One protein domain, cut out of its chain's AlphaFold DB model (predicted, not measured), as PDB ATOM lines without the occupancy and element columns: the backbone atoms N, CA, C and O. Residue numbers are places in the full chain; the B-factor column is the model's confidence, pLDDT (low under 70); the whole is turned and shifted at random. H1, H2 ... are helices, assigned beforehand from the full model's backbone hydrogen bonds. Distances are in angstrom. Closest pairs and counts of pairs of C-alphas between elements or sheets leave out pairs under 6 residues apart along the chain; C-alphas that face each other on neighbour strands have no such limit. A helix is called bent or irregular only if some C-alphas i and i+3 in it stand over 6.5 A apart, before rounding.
ATOM      1  N   PHE A   6      40.997  14.716  12.288       53.78
ATOM      2  CA  PHE A   6      40.860  16.064  11.735       53.78
ATOM      3  C   PHE A   6      39.432  16.352  11.241       53.78
ATOM      4  O   PHE A   6      38.881  17.409  11.536       53.78
ATOM      5  N   ASP A   7      38.783  15.391  10.575       56.94
ATOM      6  CA  ASP A   7      37.384  15.518  10.133       56.94
ATOM      7  C   ASP A   7      36.411  15.577  11.318       56.94
ATOM      8  O   ASP A   7      35.400  16.278  11.270       56.94
ATOM      9  N   VAL A   8      36.706  14.842  12.395       63.53
ATOM     10  CA  VAL A   8      35.913  14.870  13.632       63.53
ATOM     11  C   VAL A   8      36.111  16.196  14.366       63.53
ATOM     12  O   VAL A   8      35.119  16.810  14.752       63.53
ATOM     13  N   ALA A   9      37.352  16.677  14.502       56.28
ATOM     14  CA  ALA A   9      37.647  17.979  15.102       56.28
ATOM     15  C   ALA A   9      36.988  19.125  14.321       56.28
ATOM     16  O   ALA A   9      36.281  19.934  14.911       56.28
ATOM     17  N   SER A  10      37.103  19.118  12.989       55.50
ATOM     18  CA  SER A  10      36.469  20.110  12.114       55.50
ATOM     19  C   SER A  10      34.939  20.097  12.227       55.50
ATOM     20  O   SER A  10      34.304  21.150  12.287       55.50
ATOM     21  N   ARG A  11      34.313  18.915  12.327       64.81
ATOM     22  CA  ARG A  11      32.857  18.797  12.541       64.81
ATOM     23  C   ARG A  11      32.419  19.253  13.933       64.81
ATOM     24  O   ARG A  11      31.325  19.805  14.061       64.81
ATOM     25  N   ILE A  12      33.232  19.025  14.965       64.56
ATOM     26  CA  ILE A  12      32.972  19.516  16.327       64.56
ATOM     27  C   ILE A  12      33.071  21.039  16.357       64.56
ATOM     28  O   ILE A  12      32.154  21.680  16.860       64.56
ATOM     29  N   GLU A  13      34.107  21.611  15.750       61.75
ATOM     30  CA  GLU A  13      34.316  23.057  15.648       61.75
ATOM     31  C   GLU A  13      33.184  23.734  14.853       61.75
ATOM     32  O   GLU A  13      32.579  24.693  15.325       61.75
ATOM     33  N   GLN A  14      32.775  23.168  13.710       61.28
ATOM     34  CA  GLN A  14      31.612  23.651  12.949       61.28
ATOM     35  C   GLN A  14      30.296  23.555  13.739       61.28
ATOM     36  O   GLN A  14      29.437  24.429  13.627       61.28
ATOM     37  N   SER A  15      30.112  22.498  14.534       60.72
ATOM     38  CA  SER A  15      28.933  22.320  15.391       60.72
ATOM     39  C   SER A  15      28.924  23.304  16.566       60.72
ATOM     40  O   SER A  15      27.873  23.855  16.899       60.72
ATOM     41  N   GLN A  16      30.086  23.564  17.169       58.75
ATOM     42  CA  GLN A  16      30.261  24.545  18.241       58.75
ATOM     43  C   GLN A  16      30.030  25.969  17.730       58.75
ATOM     44  O   GLN A  16      29.217  26.677  18.321       58.75
ATOM     45  N   ASN A  17      30.611  26.343  16.587       61.12
ATOM     46  CA  ASN A  17      30.387  27.647  15.959       61.12
ATOM     47  C   ASN A  17      28.905  27.861  15.604       61.12
ATOM     48  O   ASN A  17      28.335  28.886  15.956       61.12
ATOM     49  N   ARG A  18      28.218  26.851  15.044       65.12
ATOM     50  CA  ARG A  18      26.761  26.926  14.791       65.12
ATOM     51  C   ARG A  18      25.922  27.089  16.063       65.12
ATOM     52  O   ARG A  18      24.859  27.704  16.015       65.12
ATOM     53  N   ARG A  19      26.341  26.499  17.188       67.06
ATOM     54  CA  ARG A  19      25.652  26.658  18.482       67.06
ATOM     55  C   ARG A  19      25.878  28.048  19.074       67.06
ATOM     56  O   ARG A  19      24.922  28.620  19.593       67.06
ATOM     57  N   LEU A  20      27.100  28.572  18.977       65.25
ATOM     58  CA  LEU A  20      27.452  29.931  19.391       65.25
ATOM     59  C   LEU A  20      26.667  30.973  18.588       65.25
ATOM     60  O   LEU A  20      25.971  31.778  19.203       65.25
ATOM     61  N   ASP A  21      26.649  30.876  17.256       72.62
ATOM     62  CA  ASP A  21      25.852  31.761  16.390       72.62
ATOM     63  C   ASP A  21      24.381  31.803  16.827       72.62
ATOM     64  O   ASP A  21      23.827  32.870  17.081       72.62
ATOM     65  N   ARG A  22      23.771  30.629  17.044       81.62
ATOM     66  CA  ARG A  22      22.370  30.534  17.476       81.62
ATOM     67  C   ARG A  22      22.129  31.141  18.862       81.62
ATOM     68  O   ARG A  22      21.057  31.686  19.108       81.62
ATOM     69  N   SER A  23      23.087  31.038  19.786       87.12
ATOM     70  CA  SER A  23      22.967  31.670  21.108       87.12
ATOM     71  C   SER A  23      23.037  33.197  21.042       87.12
ATOM     72  O   SER A  23      22.253  33.858  21.724       87.12
ATOM     73  N   LEU A  24      23.899  33.751  20.182       90.50
ATOM     74  CA  LEU A  24      24.006  35.194  19.951       90.50
ATOM     75  C   LEU A  24      22.753  35.741  19.261       90.50
ATOM     76  O   LEU A  24      22.231  36.771  19.680       90.50
ATOM     77  N   GLU A  25      22.222  35.023  18.267       88.56
ATOM     78  CA  GLU A  25      20.950  35.350  17.611       88.56
ATOM     79  C   GLU A  25      19.815  35.458  18.642       88.56
ATOM     80  O   GLU A  25      19.173  36.501  18.749       88.56
ATOM     81  N   VAL A  26      19.614  34.426  19.470       89.56
ATOM     82  CA  VAL A  26      18.557  34.419  20.500       89.56
ATOM     83  C   VAL A  26      18.749  35.546  21.521       89.56
ATOM     84  O   VAL A  26      17.770  36.173  21.934       89.56
ATOM     85  N   ALA A  27      19.991  35.821  21.929       91.19
ATOM     86  CA  ALA A  27      20.291  36.923  22.837       91.19
ATOM     87  C   ALA A  27      19.936  38.280  22.209       91.19
ATOM     88  O   ALA A  27      19.255  39.084  22.848       91.19
ATOM     89  N   PHE A  28      20.326  38.509  20.952       94.06
ATOM     90  CA  PHE A  28      19.999  39.728  20.215       94.06
ATOM     91  C   PHE A  28      18.486  39.922  20.075       94.06
ATOM     92  O   PHE A  28      17.975  40.981  20.435       94.06
ATOM     93  N   GLU A  29      17.755  38.904  19.609       89.69
ATOM     94  CA  GLU A  29      16.305  39.004  19.393       89.69
ATOM     95  C   GLU A  29      15.542  39.321  20.683       89.69
ATOM     96  O   GLU A  29      14.588  40.099  20.667       89.69
ATOM     97  N   LYS A  30      15.978  38.736  21.802       91.50
ATOM     98  CA  LYS A  30      15.388  38.968  23.121       91.50
ATOM     99  C   LYS A  30      15.682  40.373  23.643       91.50
ATOM    100  O   LYS A  30      14.799  41.014  24.209       91.50
ATOM    101  N   ASN A  31      16.923  40.828  23.500       92.62
ATOM    102  CA  ASN A  31      17.417  42.019  24.186       92.62
ATOM    103  C   ASN A  31      17.259  43.308  23.363       92.62
ATOM    104  O   ASN A  31      17.138  44.386  23.944       92.62
ATOM    105  N   PHE A  32      17.209  43.209  22.029       92.12
ATOM    106  CA  PHE A  32      17.122  44.350  21.109       92.12
ATOM    107  C   PHE A  32      15.982  44.209  20.082       92.12
ATOM    108  O   PHE A  32      16.215  44.334  18.875       92.12
ATOM    109  N   PRO A  33      14.722  44.008  20.520       88.31
ATOM    110  CA  PRO A  33      13.591  43.831  19.606       88.31
ATOM    111  C   PRO A  33      13.371  45.043  18.686       88.31
ATOM    112  O   PRO A  33      12.987  44.880  17.530       88.31
ATOM    113  N   GLU A  34      13.669  46.262  19.151       86.50
ATOM    114  CA  GLU A  34      13.580  47.478  18.329       86.50
ATOM    115  C   GLU A  34      14.606  47.501  17.194       86.50
ATOM    116  O   GLU A  34      14.268  47.812  16.053       86.50
ATOM    117  N   ILE A  35      15.854  47.123  17.490       90.94
ATOM    118  CA  ILE A  35      16.919  47.067  16.483       90.94
ATOM    119  C   ILE A  35      16.644  45.933  15.501       90.94
ATOM    120  O   ILE A  35      16.878  46.113  14.311       90.94
ATOM    121  N   LYS A  36      16.088  44.801  15.951       88.81
ATOM    122  CA  LYS A  36      15.634  43.729  15.055       88.81
ATOM    123  C   LYS A  36      14.609  44.250  14.045       88.81
ATOM    124  O   LYS A  36      14.816  44.098  12.844       88.81
ATOM    125  N   ARG A  37      13.553  44.927  14.516       84.19
ATOM    126  CA  ARG A  37      12.534  45.528  13.635       84.19
ATOM    127  C   ARG A  37      13.143  46.535  12.661       84.19
ATOM    128  O   ARG A  37      12.759  46.584  11.495       84.19
ATOM    129  N   LEU A  38      14.103  47.337  13.123       86.75
ATOM    130  CA  LEU A  38      14.830  48.272  12.268       86.75
ATOM    131  C   LEU A  38      15.688  47.546  11.219       86.75
ATOM    132  O   LEU A  38      15.652  47.923  10.052       86.75
ATOM    133  N   ALA A  39      16.415  46.498  11.602       86.56
ATOM    134  CA  ALA A  39      17.242  45.695  10.704       86.56
ATOM    135  C   ALA A  39      16.399  45.049   9.594       86.56
ATOM    136  O   ALA A  39      16.740  45.182   8.421       86.56
ATOM    137  N   GLU A  40      15.250  44.463   9.942       80.44
ATOM    138  CA  GLU A  40      14.285  43.907   8.983       80.44
ATOM    139  C   GLU A  40      13.808  44.977   7.983       80.44
ATOM    140  O   GLU A  40      13.858  44.769   6.768       80.44
ATOM    141  N   ARG A  41      13.453  46.177   8.466       79.75
ATOM    142  CA  ARG A  41      13.061  47.318   7.612       79.75
ATOM    143  C   ARG A  41      14.175  47.801   6.692       79.75
ATOM    144  O   ARG A  41      13.881  48.266   5.588       79.75
ATOM    145  N   LEU A  42      15.423  47.731   7.145       83.44
ATOM    146  CA  LEU A  42      16.614  48.087   6.374       83.44
ATOM    147  C   LEU A  42      17.109  46.933   5.488       83.44
ATOM    148  O   LEU A  42      18.068  47.119   4.745       83.44
ATOM    149  N   GLY A  43      16.443  45.771   5.520       79.56
ATOM    150  CA  GLY A  43      16.824  44.590   4.745       79.56
ATOM    151  C   GLY A  43      18.167  43.998   5.168       79.56
ATOM    152  O   GLY A  43      18.821  43.332   4.370       79.56
ATOM    153  N   VAL A  44      18.579  44.257   6.410       84.62
ATOM    154  CA  VAL A  44      19.798  43.725   7.016       84.62
ATOM    155  C   VAL A  44      19.503  42.318   7.528       84.62
ATOM    156  O   VAL A  44      18.671  42.134   8.417       84.62
ATOM    157  N   ASP A  45      20.199  41.318   6.986       85.06
ATOM    158  CA  ASP A  45      20.099  39.943   7.471       85.06
ATOM    159  C   ASP A  45      20.773  39.830   8.846       85.06
ATOM    160  O   ASP A  45      21.999  39.926   8.968       85.06
ATOM    161  N   VAL A  46      19.961  39.667   9.896       86.69
ATOM    162  CA  VAL A  46      20.418  39.662  11.298       86.69
ATOM    163  C   VAL A  46      21.447  38.559  11.536       86.69
ATOM    164  O   VAL A  46      22.489  38.803  12.138       86.69
ATOM    165  N   VAL A  47      21.178  37.362  11.022       86.25
ATOM    166  CA  VAL A  47      22.013  36.174  11.217       86.25
ATOM    167  C   VAL A  47      23.397  36.370  10.595       86.25
ATOM    168  O   VAL A  47      24.420  36.186  11.255       86.25
ATOM    169  N   SER A  48      23.444  36.781   9.331       86.00
ATOM    170  CA  SER A  48      24.690  37.022   8.602       86.00
ATOM    171  C   SER A  48      25.469  38.184   9.212       86.00
ATOM    172  O   SER A  48      26.683  38.080   9.364       86.00
ATOM    173  N   SER A  49      24.774  39.236   9.657       89.56
ATOM    174  CA  SER A  49      25.400  40.391  10.311       89.56
ATOM    175  C   SER A  49      26.019  40.038  11.666       89.56
ATOM    176  O   SER A  49      27.103  40.519  11.985       89.56
ATOM    177  N   ILE A  50      25.372  39.190  12.476       91.00
ATOM    178  CA  ILE A  50      25.947  38.721  13.749       91.00
ATOM    179  C   ILE A  50      27.206  37.891  13.488       91.00
ATOM    180  O   ILE A  50      28.211  38.082  14.171       91.00
ATOM    181  N   ARG A  51      27.189  37.018  12.473       88.62
ATOM    182  CA  ARG A  51      28.374  36.234  12.089       88.62
ATOM    183  C   ARG A  51      29.524  37.120  11.624       88.62
ATOM    184  O   ARG A  51      30.646  36.928  12.076       88.62
ATOM    185  N   GLU A  52      29.255  38.099  10.765       89.06
ATOM    186  CA  GLU A  52      30.257  39.075  10.310       89.06
ATOM    187  C   GLU A  52      30.820  39.914  11.468       89.06
ATOM    188  O   GLU A  52      32.010  40.230  11.536       89.06
ATOM    189  N   TRP A  53      29.980  40.253  12.441       92.00
ATOM    190  CA  TRP A  53      30.448  40.948  13.630       92.00
ATOM    191  C   TRP A  53      31.334  40.046  14.507       92.00
ATOM    192  O   TRP A  53      32.399  40.470  14.962       92.00
ATOM    193  N   ALA A  54      30.957  38.782  14.691       89.62
ATOM    194  CA  ALA A  54      31.742  37.822  15.463       89.62
ATOM    195  C   ALA A  54      33.098  37.507  14.810       89.62
ATOM    196  O   ALA A  54      34.082  37.315  15.524       89.62
ATOM    197  N   THR A  55      33.202  37.513  13.476       88.25
ATOM    198  CA  THR A  55      34.493  37.317  12.789       88.25
ATOM    199  C   THR A  55      35.445  38.496  12.972       88.25
ATOM    200  O   THR A  55      36.656  38.293  13.025       88.25
ATOM    201  N   THR A  56      34.922  39.719  13.098       85.94
ATOM    202  CA  THR A  56      35.738  40.935  13.264       85.94
ATOM    203  C   THR A  56      36.069  41.250  14.720       85.94
ATOM    204  O   THR A  56      37.135  41.797  14.987       85.94
ATOM    205  N   SER A  57      35.180  40.913  15.662       85.75
ATOM    206  CA  SER A  57      35.297  41.300  17.080       85.75
ATOM    207  C   SER A  57      35.428  40.125  18.059       85.75
ATOM    208  O   SER A  57      35.614  40.373  19.243       85.75
ATOM    209  N   SER A  58      35.391  38.867  17.598       87.38
ATOM    210  CA  SER A  58      35.205  37.628  18.386       87.38
ATOM    211  C   SER A  58      33.793  37.443  18.956       87.38
ATOM    212  O   SER A  58      33.121  38.407  19.323       87.38
ATOM    213  N   SER A  59      33.347  36.188  19.077       86.56
ATOM    214  CA  SER A  59      32.016  35.851  19.604       86.56
ATOM    215  C   SER A  59      31.808  36.291  21.056       86.56
ATOM    216  O   SER A  59      30.704  36.707  21.400       86.56
ATOM    217  N   ASP A  60      32.852  36.249  21.889       87.81
ATOM    218  CA  ASP A  60      32.768  36.658  23.298       87.81
ATOM    219  C   ASP A  60      32.548  38.169  23.431       87.81
ATOM    220  O   ASP A  60      31.718  38.609  24.224       87.81
ATOM    221  N   ALA A  61      33.221  38.980  22.607       88.00
ATOM    222  CA  ALA A  61      32.991  40.423  22.613       88.00
ATOM    223  C   ALA A  61      31.580  40.773  22.120       88.00
ATOM    224  O   ALA A  61      30.947  41.678  22.661       88.00
ATOM    225  N   VAL A  62      31.065  40.056  21.114       91.75
ATOM    226  CA  VAL A  62      29.675  40.227  20.660       91.75
ATOM    227  C   VAL A  62      28.698  39.836  21.771       91.75
ATOM    228  O   VAL A  62      27.744  40.570  22.013       91.75
ATOM    229  N   ALA A  63      28.946  38.738  22.491       91.81
ATOM    230  CA  ALA A  63      28.124  38.332  23.632       91.81
ATOM    231  C   ALA A  63      28.079  39.412  24.725       91.81
ATOM    232  O   ALA A  63      26.991  39.752  25.189       91.81
ATOM    233  N   ASP A  64      29.232  39.997  25.066       92.56
ATOM    234  CA  ASP A  64      29.345  41.118  26.008       92.56
ATOM    235  C   ASP A  64      28.487  42.321  25.553       92.56
ATOM    236  O   ASP A  64      27.748  42.903  26.346       92.56
ATOM    237  N   TRP A  65      28.518  42.683  24.264       92.75
ATOM    238  CA  TRP A  65      27.677  43.762  23.726       92.75
ATOM    239  C   TRP A  65      26.185  43.420  23.680       92.75
ATOM    240  O   TRP A  65      25.350  44.323  23.740       92.75
ATOM    241  N   LEU A  66      25.820  42.145  23.567       93.56
ATOM    242  CA  LEU A  66      24.422  41.720  23.557       93.56
ATOM    243  C   LEU A  66      23.831  41.556  24.966       93.56
ATOM    244  O   LEU A  66      22.610  41.430  25.096       93.56
ATOM    245  N   ASP A  67      24.648  41.591  26.019       91.00
ATOM    246  CA  ASP A  67      24.196  41.504  27.405       91.00
ATOM    247  C   ASP A  67      23.668  42.853  27.924       91.00
ATOM    248  O   ASP A  67      24.401  43.813  28.150       91.00
ATOM    249  N   VAL A  68      22.360  42.929  28.176       87.12
ATOM    250  CA  VAL A  68      21.712  44.123  28.754       87.12
ATOM    251  C   VAL A  68      21.951  44.279  30.258       87.12
ATOM    252  O   VAL A  68      21.714  45.355  30.813       87.12
ATOM    253  N   THR A  69      22.430  43.231  30.931       88.94
ATOM    254  CA  THR A  69      22.769  43.240  32.364       88.94
ATOM    255  C   THR A  69      24.205  43.681  32.638       88.94
ATOM    256  O   THR A  69      24.569  43.900  33.795       88.94
ATOM    257  N   ILE A  70      24.995  43.901  31.581       89.44
ATOM    258  CA  ILE A  70      26.383  44.343  31.671       89.44
ATOM    259  C   ILE A  70      26.527  45.606  32.534       89.44
ATOM    260  O   ILE A  70      25.698  46.524  32.500       89.44
ATOM    261  N   THR A  71      27.584  45.662  33.344       91.31
ATOM    262  CA  THR A  71      27.827  46.797  34.244       91.31
ATOM    263  C   THR A  71      28.315  48.026  33.472       91.31
ATOM    264  O   THR A  71      29.009  47.904  32.462       91.31
ATOM    265  N   GLY A  72      28.007  49.230  33.972       88.81
ATOM    266  CA  GLY A  72      28.457  50.485  33.349       88.81
ATOM    267  C   GLY A  72      29.983  50.577  33.213       88.81
ATOM    268  O   GLY A  72      30.484  51.055  32.199       88.81
ATOM    269  N   HIS A  73      30.721  50.027  34.183       90.88
ATOM    270  CA  HIS A  73      32.182  49.948  34.145       90.88
ATOM    271  C   HIS A  73      32.704  49.073  32.997       90.88
ATOM    272  O   HIS A  73      33.550  49.514  32.218       90.88
ATOM    273  N   LYS A  74      32.189  47.843  32.868       91.94
ATOM    274  CA  LYS A  74      32.598  46.923  31.800       91.94
ATOM    275  C   LYS A  74      32.228  47.489  30.425       91.94
ATOM    276  O   LYS A  74      33.056  47.455  29.519       91.94
ATOM    277  N   LEU A  75      31.045  48.087  30.295       90.56
ATOM    278  CA  LEU A  75      30.593  48.727  29.060       90.56
ATOM    279  C   LEU A  75      31.477  49.928  28.670       90.56
ATOM    280  O   LEU A  75      31.833  50.077  27.502       90.56
ATOM    281  N   ALA A  76      31.915  50.745  29.637       91.00
ATOM    282  CA  ALA A  76      32.877  51.824  29.392       91.00
ATOM    283  C   ALA A  76      34.243  51.296  28.905       91.00
ATOM    284  O   ALA A  76      34.869  51.922  28.046       91.00
ATOM    285  N   SER A  77      34.686  50.131  29.396       91.31
ATOM    286  CA  SER A  77      35.894  49.459  28.890       91.31
ATOM    287  C   SER A  77      35.725  48.991  27.443       91.31
ATOM    288  O   SER A  77      36.587  49.272  26.619       91.31
ATOM    289  N   LEU A  78      34.599  48.351  27.106       90.56
ATOM    290  CA  LEU A  78      34.323  47.906  25.732       90.56
ATOM    291  C   LEU A  78      34.303  49.077  24.744       90.56
ATOM    292  O   LEU A  78      34.841  48.978  23.643       90.56
ATOM    293  N   VAL A  79      33.729  50.214  25.146       89.69
ATOM    294  CA  VAL A  79      33.749  51.447  24.348       89.69
ATOM    295  C   VAL A  79      35.176  51.949  24.121       89.69
ATOM    296  O   VAL A  79      35.498  52.387  23.016       89.69
ATOM    297  N   LYS A  80      36.036  51.891  25.144       89.75
ATOM    298  CA  LYS A  80      37.450  52.270  25.023       89.75
ATOM    299  C   LYS A  80      38.177  51.391  24.005       89.75
ATOM    300  O   LYS A  80      38.885  51.915  23.147       89.75
ATOM    301  N   ASP A  81      37.973  50.080  24.083       87.62
ATOM    302  CA  ASP A  81      38.614  49.113  23.188       87.62
ATOM    303  C   ASP A  81      38.127  49.294  21.745       87.62
ATOM    304  O   ASP A  81      38.933  49.342  20.812       87.62
ATOM    305  N   LEU A  82      36.820  49.514  21.570       86.88
ATOM    306  CA  LEU A  82      36.215  49.833  20.280       86.88
ATOM    307  C   LEU A  82      36.819  51.099  19.652       86.88
ATOM    308  O   LEU A  82      37.076  51.117  18.450       86.88
ATOM    309  N   GLN A  83      37.053  52.149  20.446       83.50
ATOM    310  CA  GLN A  83      37.691  53.390  19.980       83.50
ATOM    311  C   GLN A  83      39.155  53.178  19.575       83.50
ATOM    312  O   GLN A  83      39.621  53.816  18.634       83.50
ATOM    313  N   ALA A  84      39.877  52.302  20.274       84.19
ATOM    314  CA  ALA A  84      41.292  52.052  20.018       84.19
ATOM    315  C   ALA A  84      41.535  51.191  18.767       84.19
ATOM    316  O   ALA A  84      42.506  51.422  18.049       84.19
ATOM    317  N   GLN A  85      40.679  50.195  18.520       80.81
ATOM    318  CA  GLN A  85      40.850  49.225  17.431       80.81
ATOM    319  C   GLN A  85      40.092  49.611  16.154       80.81
ATOM    320  O   GLN A  85      40.549  49.307  15.058       80.81
ATOM    321  N   ASP A  86      38.928  50.250  16.314       81.00
ATOM    322  CA  ASP A  86      37.989  50.646  15.258       81.00
ATOM    323  C   ASP A  86      37.783  49.613  14.125       81.00
ATOM    324  O   ASP A  86      37.965  49.926  12.944       81.00
ATOM    325  N   PRO A  87      37.386  48.370  14.457       84.56
ATOM    326  CA  PRO A  87      37.177  47.328  13.462       84.56
ATOM    327  C   PRO A  87      35.997  47.639  12.512       84.56
ATOM    328  O   PRO A  87      35.082  48.410  12.854       84.56
ATOM    329  N   PRO A  88      35.971  47.021  11.314       85.69
ATOM    330  CA  PRO A  88      34.872  47.140  10.357       85.69
ATOM    331  C   PRO A  88      33.651  46.348  10.850       85.69
ATOM    332  O   PRO A  88      33.436  45.205  10.474       85.69
ATOM    333  N   ILE A  89      32.874  46.944  11.752       91.31
ATOM    334  CA  ILE A  89      31.671  46.334  12.326       91.31
ATOM    335  C   ILE A  89      30.465  46.619  11.420       91.31
ATOM    336  O   ILE A  89      30.288  47.785  11.039       91.31
ATOM    337  N   PRO A  90      29.605  45.620  11.141       91.94
ATOM    338  CA  PRO A  90      28.409  45.804  10.325       91.94
ATOM    339  C   PRO A  90      27.419  46.784  10.965       91.94
ATOM    340  O   PRO A  90      27.440  47.030  12.178       91.94
ATOM    341  N   LEU A  91      26.495  47.316  10.157       92.56
ATOM    342  CA  LEU A  91      25.499  48.295  10.609       92.56
ATOM    343  C   LEU A  91      24.755  47.832  11.872       92.56
ATOM    344  O   LEU A  91      24.592  48.619  12.802       92.56
ATOM    345  N   LEU A  92      24.377  46.551  11.939       93.69
ATOM    346  CA  LEU A  92      23.688  45.966  13.092       93.69
ATOM    347  C   LEU A  92      24.457  46.181  14.407       93.69
ATOM    348  O   LEU A  92      23.885  46.666  15.383       93.69
ATOM    349  N   GLY A  93      25.759  45.878  14.425       94.06
ATOM    350  CA  GLY A  93      26.597  46.057  15.613       94.06
ATOM    351  C   GLY A  93      26.761  47.530  15.986       94.06
ATOM    352  O   GLY A  93      26.658  47.894  17.155       94.06
ATOM    353  N   ARG A  94      26.910  48.420  14.993       94.44
ATOM    354  CA  ARG A  94      26.988  49.875  15.229       94.44
ATOM    355  C   ARG A  94      25.698  50.440  15.848       94.44
ATOM    356  O   ARG A  94      25.783  51.323  16.702       94.44
ATOM    357  N   LEU A  95      24.528  49.908  15.485       94.44
ATOM    358  CA  LEU A  95      23.246  50.273  16.106       94.44
ATOM    359  C   LEU A  95      23.160  49.807  17.564       94.44
ATOM    360  O   LEU A  95      22.748  50.589  18.421       94.44
ATOM    361  N   VAL A  96      23.597  48.578  17.861       94.38
ATOM    362  CA  VAL A  96      23.668  48.054  19.239       94.38
ATOM    363  C   VAL A  96      24.603  48.908  20.101       94.38
ATOM    364  O   VAL A  96      24.267  49.245  21.238       94.38
ATOM    365  N   HIS A  97      25.747  49.327  19.556       93.06
ATOM    366  CA  HIS A  97      26.691  50.192  20.264       93.06
ATOM    367  C   HIS A  97      26.087  51.552  20.635       93.06
ATOM    368  O   HIS A  97      26.238  52.002  21.771       93.06
ATOM    369  N   GLU A  98      25.401  52.220  19.698       92.69
ATOM    370  CA  GLU A  98      24.745  53.500  19.988       92.69
ATOM    371  C   GLU A  98      23.599  53.337  20.991       92.69
ATOM    372  O   GLU A  98      23.438  54.191  21.863       92.69
ATOM    373  N   GLU A  99      22.819  52.261  20.886       91.62
ATOM    374  CA  GLU A  99      21.707  51.983  21.797       91.62
ATOM    375  C   GLU A  99      22.195  51.878  23.244       91.62
ATOM    376  O   GLU A  99      21.662  52.546  24.134       91.62
ATOM    377  N   HIS A 100      23.266  51.116  23.476       90.31
ATOM    378  CA  HIS A 100      23.924  51.056  24.780       90.31
ATOM    379  C   HIS A 100      24.432  52.420  25.225       90.31
ATOM    380  O   HIS A 100      24.088  52.879  26.315       90.31
ATOM    381  N   LEU A 101      25.191  53.102  24.365       89.00
ATOM    382  CA  LEU A 101      25.761  54.405  24.693       89.00
ATOM    383  C   LEU A 101      24.689  55.444  25.033       89.00
ATOM    384  O   LEU A 101      24.930  56.288  25.886       89.00
ATOM    385  N   SER A 102      23.524  55.393  24.392       89.75
ATOM    386  CA  SER A 102      22.463  56.390  24.562       89.75
ATOM    387  C   SER A 102      21.555  56.072  25.750       89.75
ATOM    388  O   SER A 102      21.188  56.975  26.508       89.75
ATOM    389  N   ARG A 103      21.220  54.790  25.955       87.12
ATOM    390  CA  ARG A 103      20.320  54.345  27.032       87.12
ATOM    391  C   ARG A 103      21.008  54.138  28.375       87.12
ATOM    392  O   ARG A 103      20.348  54.260  29.400       87.12
ATOM    393  N   ARG A 104      22.301  53.800  28.386       88.00
ATOM    394  CA  ARG A 104      23.073  53.487  29.606       88.00
ATOM    395  C   ARG A 104      24.084  54.572  29.968       88.00
ATOM    396  O   ARG A 104      24.898  54.367  30.865       88.00
ATOM    397  N   ILE A 105      24.005  55.728  29.312       88.00
ATOM    398  CA  ILE A 105      24.950  56.835  29.464       88.00
ATOM    399  C   ILE A 105      25.160  57.263  30.921       88.00
ATOM    400  O   ILE A 105      26.306  57.436  31.320       88.00
ATOM    401  N   GLY A 106      24.096  57.354  31.731       86.44
ATOM    402  CA  GLY A 106      24.190  57.737  33.145       86.44
ATOM    403  C   GLY A 106      25.045  56.763  33.960       86.44
ATOM    404  O   GLY A 106      25.930  57.183  34.692       86.44
ATOM    405  N   ALA A 107      24.882  55.457  33.732       87.12
ATOM    406  CA  ALA A 107      25.665  54.421  34.407       87.12
ATOM    407  C   ALA A 107      27.116  54.311  33.894       87.12
ATOM    408  O   ALA A 107      27.969  53.743  34.576       87.12
ATOM    409  N   MET A 108      27.400  54.784  32.677       89.00
ATOM    410  CA  MET A 108      28.720  54.678  32.041       89.00
ATOM    411  C   MET A 108      29.586  55.921  32.247       89.00
ATOM    412  O   MET A 108      30.800  55.790  32.421       89.00
ATOM    413  N   ALA A 109      28.990  57.114  32.205       87.56
ATOM    414  CA  ALA A 109      29.699  58.391  32.161       87.56
ATOM    415  C   ALA A 109      30.718  58.585  33.306       87.56
ATOM    416  O   ALA A 109      31.843  59.003  33.005       87.56
ATOM    417  N   PRO A 110      30.436  58.192  34.569       84.25
ATOM    418  CA  PRO A 110      31.419  58.298  35.651       84.25
ATOM    419  C   PRO A 110      32.696  57.480  35.390       84.25
ATOM    420  O   PRO A 110      33.808  57.927  35.682       84.25
ATOM    421  N   TYR A 111      32.559  56.297  34.781       88.44
ATOM    422  CA  TYR A 111      33.686  55.426  34.430       88.44
ATOM    423  C   TYR A 111      34.394  55.865  33.146       88.44
ATOM    424  O   TYR A 111      35.609  55.738  33.033       88.44
ATOM    425  N   MET A 112      33.665  56.406  32.172       86.44
ATOM    426  CA  MET A 112      34.276  56.968  30.962       86.44
ATOM    427  C   MET A 112      35.232  58.108  31.323       86.44
ATOM    428  O   MET A 112      36.369  58.140  30.847       86.44
ATOM    429  N   ARG A 113      34.827  58.971  32.261       82.69
ATOM    430  CA  ARG A 113      35.675  60.045  32.780       82.69
ATOM    431  C   ARG A 113      36.972  59.520  33.403       82.69
ATOM    432  O   ARG A 113      38.036  60.075  33.134       82.69
ATOM    433  N   SER A 114      36.921  58.436  34.187       85.75
ATOM    434  CA  SER A 114      38.135  57.833  34.769       85.75
ATOM    435  C   SER A 114      39.057  57.204  33.716       85.75
ATOM    436  O   SER A 114      40.270  57.144  33.909       85.75
ATOM    437  N   LEU A 115      38.505  56.818  32.563       86.06
ATOM    438  CA  LEU A 115      39.247  56.337  31.396       86.06
ATOM    439  C   LEU A 115      39.745  57.466  30.472       86.06
ATOM    440  O   LEU A 115      40.283  57.167  29.408       86.06
ATOM    441  N   SER A 116      39.613  58.738  30.877       86.00
ATOM    442  CA  SER A 116      39.940  59.928  30.067       86.00
ATOM    443  C   SER A 116      39.154  60.012  28.755       86.00
ATOM    444  O   SER A 116      39.642  60.521  27.746       86.00
ATOM    445  N   LEU A 117      37.928  59.495  28.766       85.06
ATOM    446  CA  LEU A 117      37.023  59.501  27.632       85.06
ATOM    447  C   LEU A 117      35.954  60.581  27.811       85.06
ATOM    448  O   LEU A 117      35.314  60.648  28.857       85.06
ATOM    449  N   SER A 118      35.721  61.381  26.768       86.62
ATOM    450  CA  SER A 118      34.592  62.316  26.721       86.62
ATOM    451  C   SER A 118      33.359  61.632  26.138       86.62
ATOM    452  O   SER A 118      33.399  61.083  25.031       86.62
ATOM    453  N   THR A 119      32.242  61.715  26.850       85.50
ATOM    454  CA  THR A 119      30.955  61.161  26.436       85.50
ATOM    455  C   THR A 119      30.448  61.826  25.156       85.50
ATOM    456  O   THR A 119      30.020  61.123  24.241       85.50
ATOM    457  N   SER A 120      30.568  63.153  25.030       83.88
ATOM    458  CA  SER A 120      30.200  63.875  23.800       83.88
ATOM    459  C   SER A 120      31.042  63.429  22.600       83.88
ATOM    460  O   SER A 120      30.497  63.162  21.528       83.88
ATOM    461  N   SER A 121      32.360  63.286  22.788       84.44
ATOM    462  CA  SER A 121      33.269  62.837  21.724       84.44
ATOM    463  C   SER A 121      32.948  61.416  21.261       84.44
ATOM    464  O   SER A 121      32.946  61.139  20.062       84.44
ATOM    465  N   ILE A 122      32.666  60.507  22.195       88.06
ATOM    466  CA  ILE A 122      32.357  59.111  21.875       88.06
ATOM    467  C   ILE A 122      30.996  58.982  21.213       88.06
ATOM    468  O   ILE A 122      30.869  58.222  20.256       88.06
ATOM    469  N   LEU A 123      29.994  59.731  21.671       87.69
ATOM    470  CA  LEU A 123      28.686  59.755  21.025       87.69
ATOM    471  C   LEU A 123      28.800  60.228  19.579       87.69
ATOM    472  O   LEU A 123      28.281  59.559  18.682       87.69
ATOM    473  N   ASN A 124      29.531  61.320  19.343       85.62
ATOM    474  CA  ASN A 124      29.768  61.802  17.989       85.62
ATOM    475  C   ASN A 124      30.508  60.750  17.151       85.62
ATOM    476  O   ASN A 124      30.067  60.411  16.055       85.62
ATOM    477  N   LYS A 125      31.573  60.146  17.692       87.81
ATOM    478  CA  LYS A 125      32.354  59.151  16.953       87.81
ATOM    479  C   LYS A 125      31.559  57.888  16.623       87.81
ATOM    480  O   LYS A 125      31.674  57.359  15.520       87.81
ATOM    481  N   THR A 126      30.728  57.418  17.548       90.50
ATOM    482  CA  THR A 126      29.810  56.299  17.310       90.50
ATOM    483  C   THR A 126      28.834  56.644  16.188       90.50
ATOM    484  O   THR A 126      28.708  55.867  15.247       90.50
ATOM    485  N   ARG A 127      28.223  57.836  16.215       90.56
ATOM    486  CA  ARG A 127      27.289  58.292  15.172       90.56
ATOM    487  C   ARG A 127      27.956  58.491  13.811       90.56
ATOM    488  O   ARG A 127      27.352  58.127  12.808       90.56
ATOM    489  N   GLU A 128      29.200  58.967  13.757       90.56
ATOM    490  CA  GLU A 128      30.015  59.001  12.530       90.56
ATOM    491  C   GLU A 128      30.184  57.609  11.920       90.56
ATOM    492  O   GLU A 128      29.985  57.418  10.719       90.56
ATOM    493  N   ARG A 129      30.543  56.620  12.746       91.25
ATOM    494  CA  ARG A 129      30.743  55.239  12.289       91.25
ATOM    495  C   ARG A 129      29.431  54.585  11.866       91.25
ATOM    496  O   ARG A 129      29.416  53.903  10.846       91.25
ATOM    497  N   THR A 130      28.337  54.846  12.577       93.19
ATOM    498  CA  THR A 130      26.996  54.408  12.170       93.19
ATOM    499  C   THR A 130      26.569  55.066  10.857       93.19
ATOM    500  O   THR A 130      26.021  54.380  10.002       93.19
ATOM    501  N   ALA A 131      26.875  56.353  10.639       92.25
ATOM    502  CA  ALA A 131      26.578  57.053   9.386       92.25
ATOM    503  C   ALA A 131      27.272  56.403   8.182       92.25
ATOM    504  O   ALA A 131      26.650  56.218   7.137       92.25
ATOM    505  N   LEU A 132      28.554  56.051   8.333       91.94
ATOM    506  CA  LEU A 132      29.328  55.371   7.293       91.94
ATOM    507  C   LEU A 132      28.788  53.963   7.033       91.94
ATOM    508  O   LEU A 132      28.440  53.664   5.897       91.94
ATOM    509  N   ALA A 133      28.611  53.152   8.083       91.94
ATOM    510  CA  ALA A 133      28.068  51.800   7.951       91.94
ATOM    511  C   ALA A 133      26.663  51.795   7.324       91.94
ATOM    512  O   ALA A 133      26.354  50.933   6.511       91.94
ATOM    513  N   ALA A 134      25.819  52.775   7.658       91.25
ATOM    514  CA  ALA A 134      24.492  52.925   7.067       91.25
ATOM    515  C   ALA A 134      24.553  53.323   5.587       91.25
ATOM    516  O   ALA A 134      23.761  52.835   4.784       91.25
ATOM    517  N   PHE A 135      25.474  54.219   5.225       91.25
ATOM    518  CA  PHE A 135      25.666  54.635   3.840       91.25
ATOM    519  C   PHE A 135      26.190  53.485   2.975       91.25
ATOM    520  O   PHE A 135      25.672  53.276   1.881       91.25
ATOM    521  N   ASP A 136      27.163  52.724   3.475       88.94
ATOM    522  CA  ASP A 136      27.755  51.587   2.766       88.94
ATOM    523  C   ASP A 136      26.743  50.436   2.630       88.94
ATOM    524  O   ASP A 136      26.539  49.928   1.526       88.94
ATOM    525  N   ALA A 137      25.978  50.144   3.692       85.00
ATOM    526  CA  ALA A 137      24.910  49.144   3.670       85.00
ATOM    527  C   ALA A 137      23.851  49.406   2.588       85.00
ATOM    528  O   ALA A 137      23.237  48.462   2.090       85.00
ATOM    529  N   ALA A 138      23.635  50.666   2.181       84.62
ATOM    530  CA  ALA A 138      22.741  50.964   1.064       84.62
ATOM    531  C   ALA A 138      23.235  50.309  -0.234       84.62
ATOM    532  O   ALA A 138      22.432  49.770  -0.989       84.62
ATOM    533  N   PHE A 139      24.542  50.319  -0.496       81.44
ATOM    534  CA  PHE A 139      25.117  49.731  -1.707       81.44
ATOM    535  C   PHE A 139      25.210  48.200  -1.633       81.44
ATOM    536  O   PHE A 139      25.061  47.548  -2.670       81.44
ATOM    537  N   ASP A 140      25.357  47.637  -0.430       73.25
ATOM    538  CA  ASP A 140      25.392  46.185  -0.197       73.25
ATOM    539  C   ASP A 140      24.002  45.534  -0.270       73.25
ATOM    540  O   ASP A 140      23.859  44.433  -0.802       73.25
ATOM    541  N   ALA A 141      22.946  46.239   0.159       58.72
ATOM    542  CA  ALA A 141      21.548  45.783   0.123       58.72
ATOM    543  C   ALA A 141      20.946  45.659  -1.300       58.72
ATOM    544  O   ALA A 141      19.739  45.483  -1.464       58.72
ATOM    545  N   THR A 142      21.796  45.669  -2.331       55.88
ATOM    546  CA  THR A 142      21.542  45.575  -3.775       55.88
ATOM    547  C   THR A 142      20.804  46.765  -4.390       55.88
ATOM    548  O   THR A 142      19.619  46.999  -4.172       55.88
TER     549      THR A 142
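Overview. This is residues 6 to 142 of the 1026 residues of the protein "RNA:NAD 2'-phosphotransferase (TPT1/KptA family)" of Rathayibacter sp. PhB179 (UniProt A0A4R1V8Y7). A compact body of short helices has H6 in its middle, with the longer H8 side by side with it and running opposite ways, while residues 6 to 16 of the longest helix, H1, stick out as an arm. H3 and H4 pack between the later part of H1 and H6, H2 packs on residues 92 to 96 of H6, and H5 and H7 pack on each other away from the arm. The printed part has 137 residues with eight named helices, H1 to H8 in order along the chain, and no named strand; the class is all helix. The whole is compact, with a radius of gyration of the C-alphas of 15.7 A and spans of 50 by 34 by 26 A.

Arrangement. H1, residues 6 to 31, touches H4, residues 59 to 66, with residues 20 to 31 alone, at a shallow tilt of 7 degrees, the same way; the closest C-alphas, of Phe 28 and Leu 66, are 5.9 A apart. With residues 21 to 25 alone H1 touches H3, residues 46 to 57, at a steep tilt of 67 degrees; the closest C-alphas, of Glu 25 and Val 47, are 6.5 A apart. H3 touches H6, residues 91 to 103, about perpendicular at 81 degrees, the closest C-alphas being Ser 49 and Leu 92, 6.5 A. H2, residues 33 to 41, touches H6 at 34.8 degrees, a shallow tilt only just short of steep; the closest C-alphas, of Ala 39 and Leu 92, are 6.9 A apart. H6 touches H8, residues 119 to 140, at a shallow tilt of 25 degrees, opposite ways; the closest C-alphas, of Leu 91 and Ala 133, are 5.1 A apart. H5, residues 72 to 85, touches H7, residues 105 to 114, at a steep tilt of 64 degrees, the closest C-alphas being Gly 72 and Met 108, 4.4 A. H1 and H8 are apart. Every O i to N i+4 pair is within hydrogen-bond range in H1 to H6; in H7 4 of 6 are, and in H8 17 of 18.

Along the chain. H1 begins at C-alpha 6 (40.860, 16.064, 11.735) and is 37.1 A long. H8 is 31.1 A long and ends at C-alpha 140 (25.392, 46.185, -0.197). H5 measures 20.2 A, H6 18.3 A and H3 16.0 A. H7 is irregular, with C-alphas 107 and 110 7.0 A apart.

Size, cuts and confidence. The C-alphas of Asp 7 and Ser 120, the two farthest apart, are 50.8 A apart. The printed part has no cut, and its seven links are tight. Residues 6 to 20 and 141 to 142 are under 70 in pLDDT.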